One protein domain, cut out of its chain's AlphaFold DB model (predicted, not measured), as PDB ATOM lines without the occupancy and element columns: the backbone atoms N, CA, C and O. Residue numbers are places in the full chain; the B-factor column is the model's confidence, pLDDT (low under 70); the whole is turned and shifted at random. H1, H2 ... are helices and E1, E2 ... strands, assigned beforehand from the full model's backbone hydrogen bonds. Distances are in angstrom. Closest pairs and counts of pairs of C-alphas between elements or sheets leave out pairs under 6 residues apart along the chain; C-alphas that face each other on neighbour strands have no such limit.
ATOM      1  N   ASP A  55     150.741 135.895  75.734       91.75
ATOM      2  CA  ASP A  55     151.140 134.887  76.705       91.75
ATOM      3  C   ASP A  55     151.648 135.543  77.995       91.75
ATOM      4  O   ASP A  55     152.816 135.922  78.080       91.75
ATOM      5  N   VAL A  56     150.782 135.696  79.005       93.50
ATOM      6  CA  VAL A  56     151.056 136.607  80.129       93.50
ATOM      7  C   VAL A  56     151.619 135.959  81.385       93.50
ATOM      8  O   VAL A  56     152.542 136.520  81.980       93.50
ATOM      9  N   ALA A  57     151.109 134.808  81.825       92.00
ATOM     10  CA  ALA A  57     151.527 134.263  83.117       92.00
ATOM     11  C   ALA A  57     152.723 133.319  83.003       92.00
ATOM     12  O   ALA A  57     153.585 133.330  83.881       92.00
ATOM     13  N   GLY A  58     152.806 132.506  81.945       87.81
ATOM     14  CA  GLY A  58     153.905 131.547  81.770       87.81
ATOM     15  C   GLY A  58     153.943 130.438  82.826       87.81
ATOM     16  O   GLY A  58     154.883 129.648  82.857       87.81
ATOM     17  N   ARG A  59     152.931 130.385  83.698       88.62
ATOM     18  CA  ARG A  59     152.742 129.410  84.769       88.62
ATOM     19  C   ARG A  59     151.256 129.136  84.939       88.62
ATOM     20  O   ARG A  59     150.435 130.022  84.716       88.62
ATOM     21  N   CYS A  60     150.924 127.929  85.373       90.12
ATOM     22  CA  CYS A  60     149.558 127.496  85.634       90.12
ATOM     23  C   CYS A  60     149.509 126.770  86.981       90.12
ATOM     24  O   CYS A  60     150.463 126.086  87.346       90.12
ATOM     25  N   ASN A  61     148.406 126.914  87.711       90.94
ATOM     26  CA  ASN A  61     148.108 126.154  88.930       90.94
ATOM     27  C   ASN A  61     147.225 124.919  88.654       90.94
ATOM     28  O   ASN A  61     146.827 124.237  89.595       90.94
ATOM     29  N   MET A  62     146.928 124.625  87.384       89.38
ATOM     30  CA  MET A  62     146.156 123.458  86.951       89.38
ATOM     31  C   MET A  62     147.046 122.400  86.284       89.38
ATOM     32  O   MET A  62     148.099 122.704  85.728       89.38
ATOM     33  N   ALA A  63     146.580 121.148  86.295       89.00
ATOM     34  CA  ALA A  63     147.256 119.992  85.697       89.00
ATOM     35  C   ALA A  63     146.432 119.389  84.543       89.00
ATOM     36  O   ALA A  63     146.113 118.200  84.519       89.00
ATOM     37  N   CYS A  64     146.029 120.232  83.592       88.94
ATOM     38  CA  CYS A  64     145.180 119.825  82.476       88.94
ATOM     39  C   CYS A  64     145.910 118.835  81.550       88.94
ATOM     40  O   CYS A  64     146.888 119.195  80.897       88.94
ATOM     41  N   ARG A  65     145.390 117.604  81.426       89.25
ATOM     42  CA  ARG A  65     145.994 116.518  80.621       89.25
ATOM     43  C   ARG A  65     146.144 116.845  79.129       89.25
ATOM     44  O   ARG A  65     147.002 116.279  78.462       89.25
ATOM     45  N   TYR A  66     145.305 117.735  78.610       88.25
ATOM     46  CA  TYR A  66     145.274 118.151  77.204       88.25
ATOM     47  C   TYR A  66     145.906 119.534  76.972       88.25
ATOM     48  O   TYR A  66     145.757 120.106  75.895       88.25
ATOM     49  N   CYS A  67     146.592 120.108  77.966       87.50
ATOM     50  CA  CYS A  67     147.193 121.430  77.817       87.50
ATOM     51  C   CYS A  67     148.451 121.372  76.943       87.50
ATOM     52  O   CYS A  67     149.477 120.818  77.345       87.50
ATOM     53  N   ALA A  68     148.398 122.008  75.770       85.25
ATOM     54  CA  ALA A  68     149.533 122.093  74.852       85.25
ATOM     55  C   ALA A  68     150.788 122.691  75.515       85.25
ATOM     56  O   ALA A  68     151.911 122.275  75.222       85.25
ATOM     57  N   GLU A  69     150.611 123.629  76.447       82.25
ATOM     58  CA  GLU A  69     151.716 124.315  77.120       82.25
ATOM     59  C   GLU A  69     152.468 123.411  78.099       82.25
ATOM     60  O   GLU A  69     153.689 123.515  78.206       82.25
ATOM     61  N   THR A  70     151.772 122.476  78.759       78.88
ATOM     62  CA  THR A  70     152.425 121.525  79.678       78.88
ATOM     63  C   THR A  70     153.420 120.613  78.963       78.88
ATOM     64  O   THR A  70     154.428 120.229  79.550       78.88
ATOM     65  N   VAL A  71     153.175 120.312  77.681       79.94
ATOM     66  CA  VAL A  71     154.036 119.446  76.863       79.94
ATOM     67  C   VAL A  71     155.116 120.250  76.145       79.94
ATOM     68  O   VAL A  71     156.273 119.841  76.101       79.94
ATOM     69  N   THR A  72     154.749 121.392  75.566       78.31
ATOM     70  CA  THR A  72     155.631 122.108  74.634       78.31
ATOM     71  C   THR A  72     156.454 123.210  75.295       78.31
ATOM     72  O   THR A  72     157.516 123.556  74.781       78.31
ATOM     73  N   MET A  73     156.007 123.769  76.428       73.88
ATOM     74  CA  MET A  73     156.623 124.957  77.036       73.88
ATOM     75  C   MET A  73     156.597 124.946  78.581       73.88
ATOM     76  O   MET A  73     156.153 125.915  79.197       73.88
ATOM     77  N   PRO A  74     157.154 123.913  79.247       69.75
ATOM     78  CA  PRO A  74     157.034 123.736  80.701       69.75
ATOM     79  C   PRO A  74     157.782 124.777  81.554       69.75
ATOM     80  O   PRO A  74     157.604 124.822  82.767       69.75
ATOM     81  N   LYS A  75     158.665 125.591  80.958       77.25
ATOM     82  CA  LYS A  75     159.521 126.561  81.670       77.25
ATOM     83  C   LYS A  75     159.424 127.966  81.080       77.25
ATOM     84  O   LYS A  75     160.441 128.620  80.840       77.25
ATOM     85  N   ARG A  76     158.206 128.430  80.806       83.25
ATOM     86  CA  ARG A  76     157.984 129.811  80.373       83.25
ATOM     87  C   ARG A  76     158.180 130.787  81.529       83.25
ATOM     88  O   ARG A  76     157.915 130.479  82.686       83.25
ATOM     89  N   ARG A  77     158.678 131.977  81.202       89.56
ATOM     90  CA  ARG A  77     158.734 133.095  82.147       89.56
ATOM     91  C   ARG A  77     157.454 133.923  82.009       89.56
ATOM     92  O   ARG A  77     156.949 134.022  80.890       89.56
ATOM     93  N   PRO A  78     156.953 134.523  83.101       92.06
ATOM     94  CA  PRO A  78     155.884 135.507  83.015       92.06
ATOM     95  C   PRO A  78     156.279 136.678  82.111       92.06
ATOM     96  O   PRO A  78     157.456 137.047  82.039       92.06
ATOM     97  N   MET A  79     155.291 137.272  81.446       94.69
ATOM     98  CA  MET A  79     155.468 138.490  80.662       94.69
ATOM     99  C   MET A  79     155.939 139.639  81.561       94.69
ATOM    100  O   MET A  79     155.393 139.850  82.648       94.69
ATOM    101  N   SER A  80     156.944 140.388  81.097       95.12
ATOM    102  CA  SER A  80     157.401 141.604  81.770       95.12
ATOM    103  C   SER A  80     156.507 142.805  81.429       95.12
ATOM    104  O   SER A  80     155.920 142.832  80.342       95.12
ATOM    105  N   PRO A  81     156.451 143.833  82.295       95.12
ATOM    106  CA  PRO A  81     155.754 145.084  81.993       95.12
ATOM    107  C   PRO A  81     156.211 145.729  80.678       95.12
ATOM    108  O   PRO A  81     155.367 146.139  79.890       95.12
ATOM    109  N   ASP A  82     157.516 145.728  80.396       95.56
ATOM    110  CA  ASP A  82     158.073 146.306  79.165       95.56
ATOM    111  C   ASP A  82     157.590 145.571  77.908       95.56
ATOM    112  O   ASP A  82     157.303 146.182  76.880       95.56
ATOM    113  N   THR A  83     157.475 144.239  77.986       94.50
ATOM    114  CA  THR A  83     156.956 143.426  76.875       94.50
ATOM    115  C   THR A  83     155.484 143.735  76.631       94.50
ATOM    116  O   THR A  83     155.052 143.828  75.484       94.50
ATOM    117  N   PHE A  84     154.722 143.914  77.710       94.38
ATOM    118  CA  PHE A  84     153.327 144.315  77.626       94.38
ATOM    119  C   PHE A  84     153.177 145.706  76.995       94.38
ATOM    120  O   PHE A  84     152.381 145.860  76.075       94.38
ATOM    121  N   ASP A  85     153.973 146.694  77.413       92.38
ATOM    122  CA  ASP A  85     153.930 148.047  76.836       92.38
ATOM    123  C   ASP A  85     154.298 148.052  75.347       92.38
ATOM    124  O   ASP A  85     153.666 148.746  74.546       92.38
ATOM    125  N   ALA A  86     155.277 147.235  74.949       91.31
ATOM    126  CA  ALA A  86     155.633 147.061  73.546       91.31
ATOM    127  C   ALA A  86     154.484 146.439  72.734       91.31
ATOM    128  O   ALA A  86     154.185 146.908  71.636       91.31
ATOM    129  N   ALA A  87     153.810 145.417  73.274       90.31
ATOM    130  CA  ALA A  87     152.653 144.793  72.631       90.31
ATOM    131  C   ALA A  87     151.455 145.752  72.540       90.31
ATOM    132  O   ALA A  87     150.788 145.812  71.507       90.31
ATOM    133  N   TRP A  88     151.218 146.542  73.587       88.06
ATOM    134  CA  TRP A  88     150.176 147.562  73.617       88.06
ATOM    135  C   TRP A  88     150.422 148.649  72.569       88.06
ATOM    136  O   TRP A  88     149.553 148.922  71.748       88.06
ATOM    137  N   THR A  89     151.636 149.201  72.526       86.06
ATOM    138  CA  THR A  89     152.031 150.225  71.543       86.06
ATOM    139  C   THR A  89     151.951 149.693  70.114       86.06
ATOM    140  O   THR A  89     151.566 150.411  69.197       86.06
ATOM    141  N   PHE A  90     152.283 148.417  69.909       83.44
ATOM    142  CA  PHE A  90     152.149 147.771  68.608       83.44
ATOM    143  C   PHE A  90     150.688 147.694  68.135       83.44
ATOM    144  O   PHE A  90     150.425 147.862  66.945       83.44
ATOM    145  N   LEU A  91     149.744 147.449  69.047       79.56
ATOM    146  CA  LEU A  91     148.314 147.416  68.731       79.56
ATOM    147  C   LEU A  91     147.702 148.808  68.581       79.56
ATOM    148  O   LEU A  91     146.844 149.011  67.726       79.56
ATOM    149  N   PHE A  92     148.161 149.752  69.396       76.31
ATOM    150  CA  PHE A  92     147.637 151.108  69.479       76.31
ATOM    151  C   PHE A  92     148.778 152.111  69.261       76.31
ATOM    152  O   PHE A  92     149.214 152.752  70.217       76.31
ATOM    153  N   PRO A  93     149.284 152.278  68.023       62.78
ATOM    154  CA  PRO A  93     150.456 153.111  67.732       62.78
ATOM    155  C   PRO A  93     150.242 154.630  67.911       62.78
ATOM    156  O   PRO A  93     151.010 155.421  67.379       62.78
ATOM    157  N   MET A 108     137.096 146.762  65.114       68.94
ATOM    158  CA  MET A 108     137.089 146.064  66.400       68.94
ATOM    159  C   MET A 108     138.392 145.274  66.586       68.94
ATOM    160  O   MET A 108     138.744 144.442  65.742       68.94
ATOM    161  N   PHE A 109     139.082 145.520  67.701       77.12
ATOM    162  CA  PHE A 109     140.271 144.778  68.116       77.12
ATOM    163  C   PHE A 109     139.946 143.904  69.328       77.12
ATOM    164  O   PHE A 109     139.330 144.374  70.282       77.12
ATOM    165  N   SER A 110     140.371 142.641  69.307       83.38
ATOM    166  CA  SER A 110     140.266 141.726  70.443       83.38
ATOM    167  C   SER A 110     141.638 141.434  71.044       83.38
ATOM    168  O   SER A 110     142.620 141.165  70.349       83.38
ATOM    169  N   LEU A 111     141.701 141.471  72.371       87.06
ATOM    170  CA  LEU A 111     142.889 141.122  73.131       87.06
ATOM    171  C   LEU A 111     142.584 139.885  73.969       87.06
ATOM    172  O   LEU A 111     141.662 139.887  74.780       87.06
ATOM    173  N   HIS A 112     143.361 138.828  73.770       90.81
ATOM    174  CA  HIS A 112     143.228 137.577  74.500       90.81
ATOM    175  C   HIS A 112     144.444 137.392  75.403       90.81
ATOM    176  O   HIS A 112     145.581 137.445  74.941       90.81
ATOM    177  N   MET A 113     144.208 137.152  76.689       90.12
ATOM    178  CA  MET A 113     145.261 136.878  77.665       90.12
ATOM    179  C   MET A 113     145.353 135.365  77.862       90.12
ATOM    180  O   MET A 113     144.392 134.742  78.307       90.12
ATOM    181  N   GLY A 114     146.488 134.776  77.496       87.75
ATOM    182  CA  GLY A 114     146.757 133.341  77.570       87.75
ATOM    183  C   GLY A 114     148.029 133.019  78.355       87.75
ATOM    184  O   GLY A 114     148.547 133.859  79.096       87.75
ATOM    185  N   SER A 115     148.559 131.810  78.146       83.25
ATOM    186  CA  SER A 115     149.731 131.243  78.830       83.25
ATOM    187  C   SER A 115     149.486 130.893  80.291       83.25
ATOM    188  O   SER A 115     149.649 131.726  81.186       83.25
ATOM    189  N   GLY A 116     149.150 129.629  80.522       86.75
ATOM    190  CA  GLY A 116     148.909 129.031  81.824       86.75
ATOM    191  C   GLY A 116     147.622 129.531  82.466       86.75
ATOM    192  O   GLY A 116     146.544 129.344  81.917       86.75
ATOM    193  N   GLU A 117     147.737 130.123  83.654       91.62
ATOM    194  CA  GLU A 117     146.631 130.795  84.342       91.62
ATOM    195  C   GLU A 117     146.910 132.308  84.377       91.62
ATOM    196  O   GLU A 117     147.718 132.753  85.204       91.62
ATOM    197  N   PRO A 118     146.289 133.114  83.488       92.44
ATOM    198  CA  PRO A 118     146.521 134.557  83.394       92.44
ATOM    199  C   PRO A 118     146.347 135.299  84.722       92.44
ATOM    200  O   PRO A 118     147.082 136.252  84.993       92.44
ATOM    201  N   LEU A 119     145.438 134.830  85.586       93.56
ATOM    202  CA  LEU A 119     145.184 135.419  86.903       93.56
ATOM    203  C   LEU A 119     146.392 135.335  87.847       93.56
ATOM    204  O   LEU A 119     146.472 136.085  88.818       93.56
ATOM    205  N   LEU A 120     147.385 134.489  87.554       93.69
ATOM    206  CA  LEU A 120     148.631 134.423  88.320       93.69
ATOM    207  C   LEU A 120     149.610 135.563  87.998       93.69
ATOM    208  O   LEU A 120     150.658 135.642  88.648       93.69
ATOM    209  N   ASN A 121     149.314 136.433  87.025       94.56
ATOM    210  CA  ASN A 121     150.096 137.635  86.727       94.56
ATOM    211  C   ASN A 121     149.258 138.913  86.907       94.56
ATOM    212  O   ASN A 121     149.039 139.684  85.972       94.56
ATOM    213  N   LEU A 122     148.799 139.136  88.144       94.12
ATOM    214  CA  LEU A 122     147.950 140.275  88.512       94.12
ATOM    215  C   LEU A 122     148.538 141.634  88.114       94.12
ATOM    216  O   LEU A 122     147.787 142.510  87.702       94.12
ATOM    217  N   GLY A 123     149.862 141.804  88.184       95.12
ATOM    218  CA  GLY A 123     150.507 143.070  87.819       95.12
ATOM    219  C   GLY A 123     150.274 143.454  86.355       95.12
ATOM    220  O   GLY A 123     149.992 144.613  86.058       95.12
ATOM    221  N   ILE A 124     150.315 142.481  85.437       95.06
ATOM    222  CA  ILE A 124     149.996 142.720  84.023       95.06
ATOM    223  C   ILE A 124     148.501 142.990  83.826       95.06
ATOM    224  O   ILE A 124     148.148 143.863  83.042       95.06
ATOM    225  N   LEU A 125     147.621 142.299  84.554       93.19
ATOM    226  CA  LEU A 125     146.175 142.535  84.465       93.19
ATOM    227  C   LEU A 125     145.782 143.932  84.963       93.19
ATOM    228  O   LEU A 125     144.990 144.612  84.320       93.19
ATOM    229  N   GLN A 126     146.375 144.390  86.066       95.25
ATOM    230  CA  GLN A 126     146.189 145.752  86.575       95.25
ATOM    231  C   GLN A 126     146.702 146.795  85.580       95.25
ATOM    232  O   GLN A 126     146.042 147.799  85.332       95.25
ATOM    233  N   LYS A 127     147.861 146.538  84.964       94.56
ATOM    234  CA  LYS A 127     148.424 147.412  83.931       94.56
ATOM    235  C   LYS A 127     147.544 147.461  82.679       94.56
ATOM    236  O   LYS A 127     147.367 148.536  82.118       94.56
ATOM    237  N   LEU A 128     146.955 146.333  82.277       92.38
ATOM    238  CA  LEU A 128     145.963 146.283  81.205       92.38
ATOM    239  C   LEU A 128     144.732 147.121  81.541       92.38
ATOM    240  O   LEU A 128     144.332 147.935  80.718       92.38
ATOM    241  N   ALA A 129     144.167 146.957  82.738       92.00
ATOM    242  CA  ALA A 129     143.026 147.755  83.176       92.00
ATOM    243  C   ALA A 129     143.343 149.258  83.103       92.00
ATOM    244  O   ALA A 129     142.602 150.003  82.470       92.00
ATOM    245  N   ALA A 130     144.501 149.678  83.625       92.50
ATOM    246  CA  ALA A 130     144.940 151.071  83.570       92.50
ATOM    247  C   ALA A 130     145.111 151.596  82.129       92.50
ATOM    248  O   ALA A 130     144.716 152.721  81.831       92.50
ATOM    249  N   GLN A 131     145.671 150.793  81.218       89.62
ATOM    250  CA  GLN A 131     145.816 151.173  79.808       89.62
ATOM    251  C   GLN A 131     144.464 151.284  79.092       89.62
ATOM    252  O   GLN A 131     144.256 152.209  78.308       89.62
ATOM    253  N   VAL A 132     143.532 150.369  79.372       87.88
ATOM    254  CA  VAL A 132     142.172 150.412  78.817       87.88
ATOM    255  C   VAL A 132     141.428 151.637  79.337       87.88
ATOM    256  O   VAL A 132     140.872 152.375  78.532       87.88
ATOM    257  N   GLU A 133     141.456 151.901  80.643       88.62
ATOM    258  CA  GLU A 133     140.852 153.097  81.244       88.62
ATOM    259  C   GLU A 133     141.434 154.380  80.648       88.62
ATOM    260  O   GLU A 133     140.686 155.278  80.249       88.62
ATOM    261  N   HIS A 134     142.761 154.446  80.511       86.81
ATOM    262  CA  HIS A 134     143.425 155.571  79.871       86.81
ATOM    263  C   HIS A 134     142.956 155.741  78.422       86.81
ATOM    264  O   HIS A 134     142.514 156.826  78.049       86.81
ATOM    265  N   ALA A 135     142.951 154.678  77.617       82.06
ATOM    266  CA  ALA A 135     142.497 154.736  76.231       82.06
ATOM    267  C   ALA A 135     141.011 155.117  76.099       82.06
ATOM    268  O   ALA A 135     140.657 155.887  75.206       82.06
ATOM    269  N   CYS A 136     140.152 154.647  77.010       82.06
ATOM    270  CA  CYS A 136     138.742 155.039  77.073       82.06
ATOM    271  C   CYS A 136     138.592 156.532  77.394       82.06
ATOM    272  O   CYS A 136     137.801 157.217  76.751       82.06
ATOM    273  N   SER A 137     139.385 157.059  78.337       81.88
ATOM    274  CA  SER A 137     139.368 158.488  78.694       81.88
ATOM    275  C   SER A 137     139.750 159.410  77.530       81.88
ATOM    276  O   SER A 137     139.337 160.564  77.498       81.88
ATOM    277  N   GLN A 138     140.522 158.891  76.570       78.56
ATOM    278  CA  GLN A 138     140.933 159.595  75.355       78.56
ATOM    279  C   GLN A 138     139.971 159.366  74.172       78.56
ATOM    280  O   GLN A 138     140.244 159.834  73.074       78.56
ATOM    281  N   GLY A 139     138.878 158.612  74.353       70.00
ATOM    282  CA  GLY A 139     137.944 158.263  73.273       70.00
ATOM    283  C   GLY A 139     138.490 157.261  72.246       70.00
ATOM    284  O   GLY A 139     137.859 157.032  71.219       70.00
ATOM    285  N   ASN A 140     139.641 156.637  72.517       65.62
ATOM    286  CA  ASN A 140     140.336 155.752  71.577       65.62
ATOM    287  C   ASN A 140     139.786 154.320  71.567       65.62
ATOM    288  O   ASN A 140     139.987 153.579  70.607       65.62
ATOM    289  N   VAL A 141     139.136 153.896  72.654       66.75
ATOM    290  CA  VAL A 141     138.638 152.526  72.827       66.75
ATOM    291  C   VAL A 141     137.267 152.563  73.487       66.75
ATOM    292  O   VAL A 141     137.069 153.257  74.480       66.75
ATOM    293  N   ILE A 142     136.333 151.774  72.954       65.62
ATOM    294  CA  ILE A 142     135.050 151.471  73.593       65.62
ATOM    295  C   ILE A 142     135.081 149.978  73.945       65.62
ATOM    296  O   ILE A 142     135.062 149.151  73.026       65.62
ATOM    297  N   PRO A 143     135.162 149.604  75.234       64.25
ATOM    298  CA  PRO A 143     135.123 148.208  75.628       64.25
ATOM    299  C   PRO A 143     133.759 147.622  75.257       64.25
ATOM    300  O   PRO A 143     132.717 148.173  75.607       64.25
ATOM    301  N   GLN A 144     133.771 146.503  74.542       63.06
ATOM    302  CA  GLN A 144     132.582 145.693  74.298       63.06
ATOM    303  C   GLN A 144     132.595 144.580  75.351       63.06
ATOM    304  O   GLN A 144     133.573 143.832  75.418       63.06
ATOM    305  N   VAL A 145     131.566 144.534  76.200       51.44
ATOM    306  CA  VAL A 145     131.378 143.506  77.242       51.44
ATOM    307  C   VAL A 145     130.469 142.407  76.712       51.44
ATOM    308  O   VAL A 145     129.439 142.765  76.099       51.44
TER     309      VAL A 145
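This is residues 55 to 93 and 108 to 145 of the 145 residues of the protein "4Fe-4S cluster-binding domain-containing protein" of Candidatus Aminicenantes bacterium (UniProt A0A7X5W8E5). A small pair of strands, E1 and E2, lies in the middle of an elongated model, with H2 and H3 reaching away toward one end as a narrow V and the short helix H1 at the other end. H2 and H3 meet near their beginnings, and after H3 residues 138 to 145 fold back. The printed part has 77 residues with two strands and three helices in the order E1 H1 H2 E2 H3; the sheet's order is E1 E2, parallel, and the class is mixed. It is only just loose, close to compact, with a radius of gyration of the C-alphas of 14.2 A and spans of 43 by 26 by 19 A.

E1, residues 55 to 59, and E2, residues 110 to 116, are parallel neighbours at 18 degrees. N 56 and O 114 are 2.9 A apart, within hydrogen-bond range. H3, residues 122 to 137, comes closest to E1 with the C-alphas of Ile 124 and Val 56, 7.3 A apart. H2, residues 81 to 91, only just touches H3, with 3 pairs of C-alphas within 8 A; H3 does so with residues 124 to 127 alone, and the closest C-alphas are those of Pro 81 and Ile 124, 6.5 A apart. They run the same way at a steep tilt of 37 degrees, only just past shallow. H1, residues 68 to 72, is apart from H2 and H3; its closest C-alpha to E2 is that of Glu 69, 7.2 A from that of Gly 116. In H1, H2 and H3 every O i to N i+4 pair is within hydrogen-bond range.

E1 begins at C-alpha 55 (151.140, 134.887, 76.705) and is 9.9 A long, and E2 is 19.1 A. H1 is 6.1 A long and H2 15.4 A. H3, 22.4 A, ends at C-alpha 137 (139.368, 158.488, 78.694).

The C-alphas farthest apart, of Arg 65 and Gln 138, are 43.7 A apart. Residues 94 to 107 are not printed, and C-alphas 93 and 108 are 15.2 A apart across this cut. Of the links printed whole, E2 to H3 is tight, and E1 to H1 and H1 to H2 are short. The mean pLDDT of the printed part is 85.3; residues 74, 93, 108 and 140 to 145 are under 70.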